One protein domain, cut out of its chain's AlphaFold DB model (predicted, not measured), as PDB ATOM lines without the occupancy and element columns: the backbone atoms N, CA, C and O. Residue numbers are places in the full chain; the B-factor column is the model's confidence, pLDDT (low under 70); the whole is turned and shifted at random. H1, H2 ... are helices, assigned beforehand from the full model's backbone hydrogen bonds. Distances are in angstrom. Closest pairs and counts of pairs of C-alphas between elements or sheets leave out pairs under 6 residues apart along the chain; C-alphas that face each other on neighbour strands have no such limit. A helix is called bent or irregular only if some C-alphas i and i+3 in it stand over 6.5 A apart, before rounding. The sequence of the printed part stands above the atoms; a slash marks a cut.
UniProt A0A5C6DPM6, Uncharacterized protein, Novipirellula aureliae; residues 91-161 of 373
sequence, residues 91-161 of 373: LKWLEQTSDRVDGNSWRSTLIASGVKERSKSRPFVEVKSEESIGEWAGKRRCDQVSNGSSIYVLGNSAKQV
ATOM      1  N   LEU A  91      14.369 -34.219  -1.423       95.19
ATOM      2  CA  LEU A  91      15.724 -34.707  -1.700       95.19
ATOM      3  C   LEU A  91      15.725 -36.106  -2.314       95.19
ATOM      4  O   LEU A  91      16.457 -36.364  -3.263       95.19
ATOM      5  N   LYS A  92      14.828 -36.983  -1.853       93.75
ATOM      6  CA  LYS A  92      14.650 -38.308  -2.452       93.75
ATOM      7  C   LYS A  92      14.121 -38.205  -3.883       93.75
ATOM      8  O   LYS A  92      14.563 -38.947  -4.754       93.75
ATOM      9  N   TRP A  93      13.184 -37.291  -4.132       92.25
ATOM     10  CA  TRP A  93      12.689 -37.008  -5.478       92.25
ATOM     11  C   TRP A  93      13.811 -36.508  -6.392       92.25
ATOM     12  O   TRP A  93      13.885 -36.942  -7.541       92.25
ATOM     13  N   LEU A  94      14.689 -35.637  -5.890       92.56
ATOM     14  CA  LEU A  94      15.822 -35.110  -6.644       92.56
ATOM     15  C   LEU A  94      16.817 -36.216  -7.020       92.56
ATOM     16  O   LEU A  94      17.127 -36.351  -8.200       92.56
ATOM     17  N   GLU A  95      17.234 -37.037  -6.052       91.38
ATOM     18  CA  GLU A  95      18.163 -38.162  -6.257       91.38
ATOM     19  C   GLU A  95      17.602 -39.196  -7.250       91.38
ATOM     20  O   GLU A  95      18.273 -39.625  -8.181       91.38
ATOM     21  N   GLN A  96      16.321 -39.550  -7.126       90.06
ATOM     22  CA  GLN A  96      15.671 -40.459  -8.080       90.06
ATOM     23  C   GLN A  96      15.509 -39.843  -9.472       90.06
ATOM     24  O   GLN A  96      15.375 -40.550 -10.473       90.06
ATOM     25  N   THR A  97      15.434 -38.515  -9.539       87.88
ATOM     26  CA  THR A  97      15.306 -37.800 -10.800       87.88
ATOM     27  C   THR A  97      16.646 -37.724 -11.511       87.88
ATOM     28  O   THR A  97      16.666 -37.978 -12.710       87.88
ATOM     29  N   SER A  98      17.750 -37.447 -10.815       82.56
ATOM     30  CA  SER A  98      19.081 -37.399 -11.432       82.56
ATOM     31  C   SER A  98      19.443 -38.707 -12.131       82.56
ATOM     32  O   SER A  98      19.904 -38.665 -13.265       82.56
ATOM     33  N   ASP A  99      19.085 -39.855 -11.553       82.31
ATOM     34  CA  ASP A  99      19.294 -41.172 -12.180       82.31
ATOM     35  C   ASP A  99      18.541 -41.338 -13.515       82.31
ATOM     36  O   ASP A  99      18.919 -42.132 -14.376       82.31
ATOM     37  N   ARG A 100      17.439 -40.599 -13.696       79.19
ATOM     38  CA  ARG A 100      16.583 -40.642 -14.893       79.19
ATOM     39  C   ARG A 100      16.973 -39.615 -15.945       79.19
ATOM     40  O   ARG A 100      16.435 -39.664 -17.055       79.19
ATOM     41  N   VAL A 101      17.823 -38.653 -15.598       84.94
ATOM     42  CA  VAL A 101      18.219 -37.586 -16.504       84.94
ATOM     43  C   VAL A 101      19.696 -37.713 -16.842       84.94
ATOM     44  O   VAL A 101      20.553 -37.298 -16.074       84.94
ATOM     45  N   ASP A 102      19.993 -38.177 -18.053       74.44
ATOM     46  CA  ASP A 102      21.347 -38.061 -18.587       74.44
ATOM     47  C   ASP A 102      21.578 -36.651 -19.164       74.44
ATOM     48  O   ASP A 102      20.804 -36.156 -20.003       74.44
ATOM     49  N   GLY A 103      22.619 -35.974 -18.680       69.94
ATOM     50  CA  GLY A 103      23.017 -34.630 -19.091       69.94
ATOM     51  C   GLY A 103      21.881 -33.594 -19.076       69.94
ATOM     52  O   GLY A 103      21.144 -33.422 -18.109       69.94
ATOM     53  N   ASN A 104      21.722 -32.868 -20.186       68.44
ATOM     54  CA  ASN A 104      20.759 -31.763 -20.313       68.44
ATOM     55  C   ASN A 104      19.331 -32.203 -20.699       68.44
ATOM     56  O   ASN A 104      18.512 -31.360 -21.090       68.44
ATOM     57  N   SER A 105      19.018 -33.502 -20.610       83.44
ATOM     58  CA  SER A 105      17.721 -34.060 -21.028       83.44
ATOM     59  C   SER A 105      16.568 -33.764 -20.059       83.44
ATOM     60  O   SER A 105      15.407 -34.024 -20.383       83.44
ATOM     61  N   TRP A 106      16.835 -33.139 -18.904       86.38
ATOM     62  CA  TRP A 106      15.821 -32.913 -17.863       86.38
ATOM     63  C   TRP A 106      14.642 -32.096 -18.364       86.38
ATOM     64  O   TRP A 106      13.520 -32.272 -17.896       86.38
ATOM     65  N   ARG A 107      14.877 -31.227 -19.351       86.44
ATOM     66  CA  ARG A 107      13.825 -30.413 -19.961       86.44
ATOM     67  C   ARG A 107      12.752 -31.292 -20.592       86.44
ATOM     68  O   ARG A 107      11.583 -31.128 -20.276       86.44
ATOM     69  N   SER A 108      13.134 -32.256 -21.423       86.06
ATOM     70  CA  SER A 108      12.181 -33.200 -22.015       86.06
ATOM     71  C   SER A 108      11.613 -34.182 -20.990       86.06
ATOM     72  O   SER A 108      10.460 -34.588 -21.111       86.06
ATOM     73  N   THR A 109      12.399 -34.543 -19.971       89.19
ATOM     74  CA  THR A 109      12.027 -35.584 -19.002       89.19
ATOM     75  C   THR A 109      11.068 -35.098 -17.919       89.19
ATOM     76  O   THR A 109      10.229 -35.876 -17.481       89.19
ATOM     77  N   LEU A 110      11.175 -33.837 -17.484       90.88
ATOM     78  CA  LEU A 110      10.458 -33.313 -16.311       90.88
ATOM     79  C   LEU A 110       9.403 -32.260 -16.650       90.88
ATOM     80  O   LEU A 110       8.535 -31.982 -15.821       90.88
ATOM     81  N   ILE A 111       9.470 -31.672 -17.845       91.12
ATOM     82  CA  ILE A 111       8.578 -30.588 -18.259       91.12
ATOM     83  C   ILE A 111       7.543 -31.141 -19.231       91.12
ATOM     84  O   ILE A 111       7.900 -31.629 -20.300       91.12
ATOM     85  N   ALA A 112       6.269 -31.061 -18.864       91.25
ATOM     86  CA  ALA A 112       5.104 -31.341 -19.689       91.25
ATOM     87  C   ALA A 112       4.826 -30.206 -20.687       91.25
ATOM     88  O   ALA A 112       4.960 -29.025 -20.351       91.25
ATOM     89  N   SER A 113       4.375 -30.560 -21.894       90.62
ATOM     90  CA  SER A 113       4.061 -29.607 -22.969       90.62
ATOM     91  C   SER A 113       2.630 -29.065 -22.846       90.62
ATOM     92  O   SER A 113       1.822 -29.172 -23.769       90.62
ATOM     93  N   GLY A 114       2.307 -28.493 -21.689       88.25
ATOM     94  CA  GLY A 114       0.979 -27.975 -21.360       88.25
ATOM     95  C   GLY A 114       0.300 -28.748 -20.232       88.25
ATOM     96  O   GLY A 114       0.715 -29.841 -19.842       88.25
ATOM     97  N   VAL A 115      -0.759 -28.154 -19.678       85.88
ATOM     98  CA  VAL A 115      -1.394 -28.622 -18.429       85.88
ATOM     99  C   VAL A 115      -1.935 -30.047 -18.557       85.88
ATOM    100  O   VAL A 115      -1.845 -30.829 -17.617       85.88
ATOM    101  N   LYS A 116      -2.456 -30.406 -19.736       86.94
ATOM    102  CA  LYS A 116      -3.045 -31.729 -20.000       86.94
ATOM    103  C   LYS A 116      -2.026 -32.872 -20.009       86.94
ATOM    104  O   LYS A 116      -2.415 -34.014 -19.810       86.94
ATOM    105  N   GLU A 117      -0.753 -32.575 -20.270       89.44
ATOM    106  CA  GLU A 117       0.330 -33.570 -20.285       89.44
ATOM    107  C   GLU A 117       1.039 -33.701 -18.930       89.44
ATOM    108  O   GLU A 117       1.965 -34.505 -18.790       89.44
ATOM    109  N   ARG A 118       0.645 -32.889 -17.943       87.81
ATOM    110  CA  ARG A 118       1.240 -32.900 -16.609       87.81
ATOM    111  C   ARG A 118       0.991 -34.248 -15.941       87.81
ATOM    112  O   ARG A 118      -0.107 -34.795 -15.995       87.81
ATOM    113  N   SER A 119       2.021 -34.783 -15.301       88.38
ATOM    114  CA  SER A 119       1.967 -36.083 -14.629       88.38
ATOM    115  C   SER A 119       3.014 -36.167 -13.520       88.38
ATOM    116  O   SER A 119       3.875 -35.298 -13.411       88.38
ATOM    117  N   LYS A 120       2.999 -37.243 -12.722       86.06
ATOM    118  CA  LYS A 120       4.019 -37.497 -11.682       86.06
ATOM    119  C   LYS A 120       5.444 -37.496 -12.227       86.06
ATOM    120  O   LYS A 120       6.369 -37.057 -11.550       86.06
ATOM    121  N   SER A 121       5.625 -37.992 -13.450       86.06
ATOM    122  CA  SER A 121       6.932 -38.052 -14.102       86.06
ATOM    123  C   SER A 121       7.321 -36.740 -14.784       86.06
ATOM    124  O   SER A 121       8.517 -36.514 -14.953       86.06
ATOM    125  N   ARG A 122       6.344 -35.886 -15.128       90.19
ATOM    126  CA  ARG A 122       6.514 -34.549 -15.725       90.19
ATOM    127  C   ARG A 122       5.695 -33.503 -14.944       90.19
ATOM    128  O   ARG A 122       4.680 -33.015 -15.450       90.19
ATOM    129  N   PRO A 123       6.074 -33.196 -13.688       87.69
ATOM    130  CA  PRO A 123       5.247 -32.380 -12.798       87.69
ATOM    131  C   PRO A 123       5.283 -30.882 -13.138       87.69
ATOM    132  O   PRO A 123       4.385 -30.136 -12.737       87.69
ATOM    133  N   PHE A 124       6.297 -30.435 -13.882       90.19
ATOM    134  CA  PHE A 124       6.449 -29.053 -14.329       90.19
ATOM    135  C   PHE A 124       5.798 -28.865 -15.690       90.19
ATOM    136  O   PHE A 124       5.787 -29.787 -16.495       90.19
ATOM    137  N   VAL A 125       5.284 -27.675 -15.979       88.81
ATOM    138  CA  VAL A 125       4.494 -27.434 -17.187       88.81
ATOM    139  C   VAL A 125       4.997 -26.213 -17.930       88.81
ATOM    140  O   VAL A 125       5.064 -25.114 -17.379       88.81
ATOM    141  N   GLU A 126       5.270 -26.375 -19.219       89.25
ATOM    142  CA  GLU A 126       5.399 -25.252 -20.136       89.25
ATOM    143  C   GLU A 126       4.003 -24.803 -20.587       89.25
ATOM    144  O   GLU A 126       3.326 -25.486 -21.351       89.25
ATOM    145  N   VAL A 127       3.551 -23.660 -20.071       82.88
ATOM    146  CA  VAL A 127       2.212 -23.121 -20.346       82.88
ATOM    147  C   VAL A 127       2.285 -22.158 -21.530       82.88
ATOM    148  O   VAL A 127       3.105 -21.229 -21.537       82.88
ATOM    149  N   LYS A 128       1.429 -22.366 -22.539       79.75
ATOM    150  CA  LYS A 128       1.311 -21.459 -23.697       79.75
ATOM    151  C   LYS A 128       0.553 -20.185 -23.303       79.75
ATOM    152  O   LYS A 128      -0.219 -20.188 -22.354       79.75
ATOM    153  N   SER A 129       0.739 -19.085 -24.040       69.25
ATOM    154  CA  SER A 129       0.177 -17.758 -23.704       69.25
ATOM    155  C   SER A 129      -1.347 -17.712 -23.539       69.25
ATOM    156  O   SER A 129      -1.859 -16.783 -22.925       69.25
ATOM    157  N   GLU A 130      -2.063 -18.689 -24.092       68.69
ATOM    158  CA  GLU A 130      -3.528 -18.774 -24.077       68.69
ATOM    159  C   GLU A 130      -4.067 -19.739 -23.006       68.69
ATOM    160  O   GLU A 130      -5.273 -19.798 -22.776       68.69
ATOM    161  N   GLU A 131      -3.197 -20.494 -22.330       72.69
ATOM    162  CA  GLU A 131      -3.602 -21.475 -21.325       72.69
ATOM    163  C   GLU A 131      -3.704 -20.845 -19.929       72.69
ATOM    164  O   GLU A 131      -2.810 -20.144 -19.451       72.69
ATOM    165  N   SER A 132      -4.812 -21.126 -19.238       71.81
ATOM    166  CA  SER A 132      -5.021 -20.689 -17.859       71.81
ATOM    167  C   SER A 132      -4.153 -21.500 -16.895       71.81
ATOM    168  O   SER A 132      -4.351 -22.705 -16.718       71.81
ATOM    169  N   ILE A 133      -3.260 -20.805 -16.189       68.94
ATOM    170  CA  ILE A 133      -2.594 -21.300 -14.982       68.94
ATOM    171  C   ILE A 133      -3.672 -21.367 -13.889       68.94
ATOM    172  O   ILE A 133      -3.963 -20.372 -13.227       68.94
ATOM    173  N   GLY A 134      -4.367 -22.500 -13.799       68.88
ATOM    174  CA  GLY A 134      -5.427 -22.726 -12.820       68.88
ATOM    175  C   GLY A 134      -4.892 -22.788 -11.388       68.88
ATOM    176  O   GLY A 134      -3.715 -22.543 -11.120       68.88
ATOM    177  N   GLU A 135      -5.757 -23.174 -10.450       70.75
ATOM    178  CA  GLU A 135      -5.370 -23.359  -9.042       70.75
ATOM    179  C   GLU A 135      -4.320 -24.472  -8.864       70.75
ATOM    180  O   GLU A 135      -3.615 -24.479  -7.859       70.75
ATOM    181  N   TRP A 136      -4.123 -25.308  -9.899       71.00
ATOM    182  CA  TRP A 136      -3.122 -26.374  -9.983       71.00
ATOM    183  C   TRP A 136      -1.648 -25.902  -9.921       71.00
ATOM    184  O   TRP A 136      -0.731 -26.698  -9.734       71.00
ATOM    185  N   ALA A 137      -1.349 -24.614 -10.085       75.25
ATOM    186  CA  ALA A 137       0.047 -24.185  -9.985       75.25
ATOM    187  C   ALA A 137       0.562 -24.208  -8.539       75.25
ATOM    188  O   ALA A 137       1.756 -24.417  -8.341       75.25
ATOM    189  N   GLY A 138      -0.329 -23.989  -7.562       81.94
ATOM    190  CA  GLY A 138      -0.044 -23.889  -6.126       81.94
ATOM    191  C   GLY A 138       1.208 -23.096  -5.749       81.94
ATOM    192  O   GLY A 138       1.816 -22.405  -6.568       81.94
ATOM    193  N   LYS A 139       1.539 -23.081  -4.461       87.69
ATOM    194  CA  LYS A 139       2.653 -22.298  -3.907       87.69
ATOM    195  C   LYS A 139       3.090 -22.898  -2.588       87.69
ATOM    196  O   LYS A 139       2.226 -23.242  -1.782       87.69
ATOM    197  N   ARG A 140       4.401 -22.904  -2.345       91.38
ATOM    198  CA  ARG A 140       4.955 -23.264  -1.042       91.38
ATOM    199  C   ARG A 140       4.495 -22.255  -0.006       91.38
ATOM    200  O   ARG A 140       4.200 -21.104  -0.341       91.38
ATOM    201  N   ARG A 141       4.483 -22.646   1.264       92.25
ATOM    202  CA  ARG A 141       4.155 -21.722   2.358       92.25
ATOM    203  C   ARG A 141       5.034 -20.466   2.342       92.25
ATOM    204  O   ARG A 141       4.489 -19.364   2.391       92.25
ATOM    205  N   CYS A 142       6.351 -20.605   2.167       92.88
ATOM    206  CA  CYS A 142       7.264 -19.459   2.058       92.88
ATOM    207  C   CYS A 142       6.910 -18.544   0.872       92.88
ATOM    208  O   CYS A 142       6.853 -17.330   1.041       92.88
ATOM    209  N   ASP A 143       6.557 -19.095  -0.296       92.50
ATOM    210  CA  ASP A 143       6.128 -18.308  -1.466       92.50
ATOM    211  C   ASP A 143       4.810 -17.556  -1.223       92.50
ATOM    212  O   ASP A 143       4.551 -16.512  -1.829       92.50
ATOM    213  N   GLN A 144       3.924 -18.087  -0.380       90.75
ATOM    214  CA  GLN A 144       2.689 -17.397  -0.008       90.75
ATOM    215  C   GLN A 144       2.975 -16.204   0.908       90.75
ATOM    216  O   GLN A 144       2.386 -15.139   0.712       90.75
ATOM    217  N   VAL A 145       3.892 -16.372   1.863       90.75
ATOM    218  CA  VAL A 145       4.362 -15.313   2.767       90.75
ATOM    219  C   VAL A 145       5.083 -14.218   1.984       90.75
ATOM    220  O   VAL A 145       4.681 -13.057   2.020       90.75
ATOM    221  N   SER A 146       6.062 -14.595   1.167       88.06
ATOM    222  CA  SER A 146       6.917 -13.664   0.429       88.06
ATOM    223  C   SER A 146       6.306 -13.155  -0.886       88.06
ATOM    224  O   SER A 146       6.860 -12.282  -1.563       88.06
ATOM    225  N   ASN A 147       5.129 -13.670  -1.261       87.12
ATOM    226  CA  ASN A 147       4.477 -13.441  -2.553       87.12
ATOM    227  C   ASN A 147       5.351 -13.877  -3.756       87.12
ATOM    228  O   ASN A 147       5.275 -13.282  -4.839       87.12
ATOM    229  N   GLY A 148       6.122 -14.953  -3.572       85.94
ATOM    230  CA  GLY A 148       6.883 -15.669  -4.596       85.94
ATOM    231  C   GLY A 148       6.014 -16.270  -5.708       85.94
ATOM    232  O   GLY A 148       4.777 -16.275  -5.648       85.94
ATOM    233  N   SER A 149       6.655 -16.736  -6.780       85.50
ATOM    234  CA  SER A 149       5.977 -17.374  -7.921       85.50
ATOM    235  C   SER A 149       5.923 -18.890  -7.739       85.50
ATOM    236  O   SER A 149       6.768 -19.449  -7.057       85.50
ATOM    237  N   SER A 150       4.948 -19.556  -8.365       86.31
ATOM    238  CA  SER A 150       4.955 -21.024  -8.412       86.31
ATOM    239  C   SER A 150       6.150 -21.523  -9.224       86.31
ATOM    240  O   SER A 150       6.468 -20.954 -10.270       86.31
ATOM    241  N   ILE A 151       6.754 -22.617  -8.770       88.62
ATOM    242  CA  ILE A 151       7.821 -23.318  -9.487       88.62
ATOM    243  C   ILE A 151       7.301 -24.258 -10.576       88.62
ATOM    244  O   ILE A 151       8.047 -24.599 -11.485       88.62
ATOM    245  N   TYR A 152       6.035 -24.691 -10.517       87.81
ATOM    246  CA  TYR A 152       5.512 -25.685 -11.462       87.81
ATOM    247  C   TYR A 152       5.254 -25.119 -12.859       87.81
ATOM    248  O   TYR A 152       5.101 -25.880 -13.810       87.81
ATOM    249  N   VAL A 153       5.219 -23.795 -13.004       85.69
ATOM    250  CA  VAL A 153       4.886 -23.131 -14.265       85.69
ATOM    251  C   VAL A 153       6.143 -22.571 -14.917       85.69
ATOM    252  O   VAL A 153       6.773 -21.657 -14.393       85.69
ATOM    253  N   LEU A 154       6.476 -23.093 -16.095       84.44
ATOM    254  CA  LEU A 154       7.707 -22.789 -16.833       84.44
ATOM    255  C   LEU A 154       7.483 -21.939 -18.099       84.44
ATOM    256  O   LEU A 154       8.405 -21.758 -18.893       84.44
ATOM    257  N   GLY A 155       6.264 -21.428 -18.306       69.31
ATOM    258  CA  GLY A 155       5.851 -20.723 -19.528       69.31
ATOM    259  C   GLY A 155       6.566 -19.387 -19.805       69.31
ATOM    260  O   GLY A 155       7.152 -18.773 -18.915       69.31
ATOM    261  N   ASN A 156       6.442 -18.915 -21.055       53.28
ATOM    262  CA  ASN A 156       7.137 -17.787 -21.722       53.28
ATOM    263  C   ASN A 156       7.029 -16.380 -21.085       53.28
ATOM    264  O   ASN A 156       7.394 -15.386 -21.717       53.28
ATOM    265  N   SER A 157       6.547 -16.257 -19.851       52.88
ATOM    266  CA  SER A 157       6.595 -14.992 -19.121       52.88
ATOM    267  C   SER A 157       8.023 -14.687 -18.650       52.88
ATOM    268  O   SER A 157       8.860 -15.582 -18.539       52.88
ATOM    269  N   ALA A 158       8.304 -13.425 -18.321       50.19
ATOM    270  CA  ALA A 158       9.591 -12.973 -17.778       50.19
ATOM    271  C   ALA A 158      10.018 -13.661 -16.457       50.19
ATOM    272  O   ALA A 158      11.054 -13.325 -15.900       50.19
ATOM    273  N   LYS A 159       9.231 -14.610 -15.932       62.78
ATOM    274  CA  LYS A 159       9.443 -15.281 -14.648       62.78
ATOM    275  C   LYS A 159       9.722 -16.765 -14.874       62.78
ATOM    276  O   LYS A 159       8.834 -17.596 -14.731       62.78
ATOM    277  N   GLN A 160      10.961 -17.097 -15.235       75.62
ATOM    278  CA  GLN A 160      11.417 -18.475 -15.478       75.62
ATOM    279  C   GLN A 160      11.889 -19.187 -14.197       75.62
ATOM    280  O   GLN A 160      12.804 -20.005 -14.247       75.62
ATOM    281  N   VAL A 161      11.265 -18.888 -13.053       84.62
ATOM    282  CA  VAL A 161      11.754 -19.303 -11.727       84.62
ATOM    283  C   VAL A 161      11.880 -20.824 -11.625       84.62
ATOM    284  O   VAL A 161      12.953 -21.322 -11.315       84.62
TER     285      VAL A 161
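Overview. This is residues 91 to 161 of the 373 residues of an uncharacterized protein of Novipirellula aureliae (UniProt A0A5C6DPM6). The domain has little regular structure: it is mostly loops, with H1 and H2 at one end, H3 at the other, and the winding residues 111 to 140 joining them. Residues 91 to 96 of H1 stick out. The printed part has 71 residues, with 22 in three named helices in the order H1, H2, H3 and no named strand; the class is all helix. It is only just compact, close to loose, with a radius of gyration of the C-alphas of 12.9 A and spans of 32 by 28 by 21 A.

Along the chain. H1, residues 91 to 98, is 10.6 A long from C-alpha 91 at (15.724, -34.707, -1.700). H2, residues 103 to 110, is 12.9 A long and irregular: C-alphas 103 and 106 are 7.5 A apart. H3, residues 141 to 146, is 8.7 A long and ends at C-alpha 146 at (6.917, -13.664, 0.429).

Arrangement. H1 and H2 are only just apart, at 8.5 A. H3 is apart from both. Residues 111 to 112 pair with 124 to 125, parallel. Every O i to N i+4 pair is within hydrogen-bond range in H1 and H3; in H2, 2 of 4 are.

Size, cuts and confidence. The two farthest C-alphas, of Asp 102 and Val 145, are 35.5 A apart. The printed part has no cut. The link H1 to H2 is tight; H2 to H3 is long, 30 residues. Mean pLDDT of the printed part is 82.7; residues 103 to 104, 129 to 130, 133 to 134 and 155 to 159 are under 70.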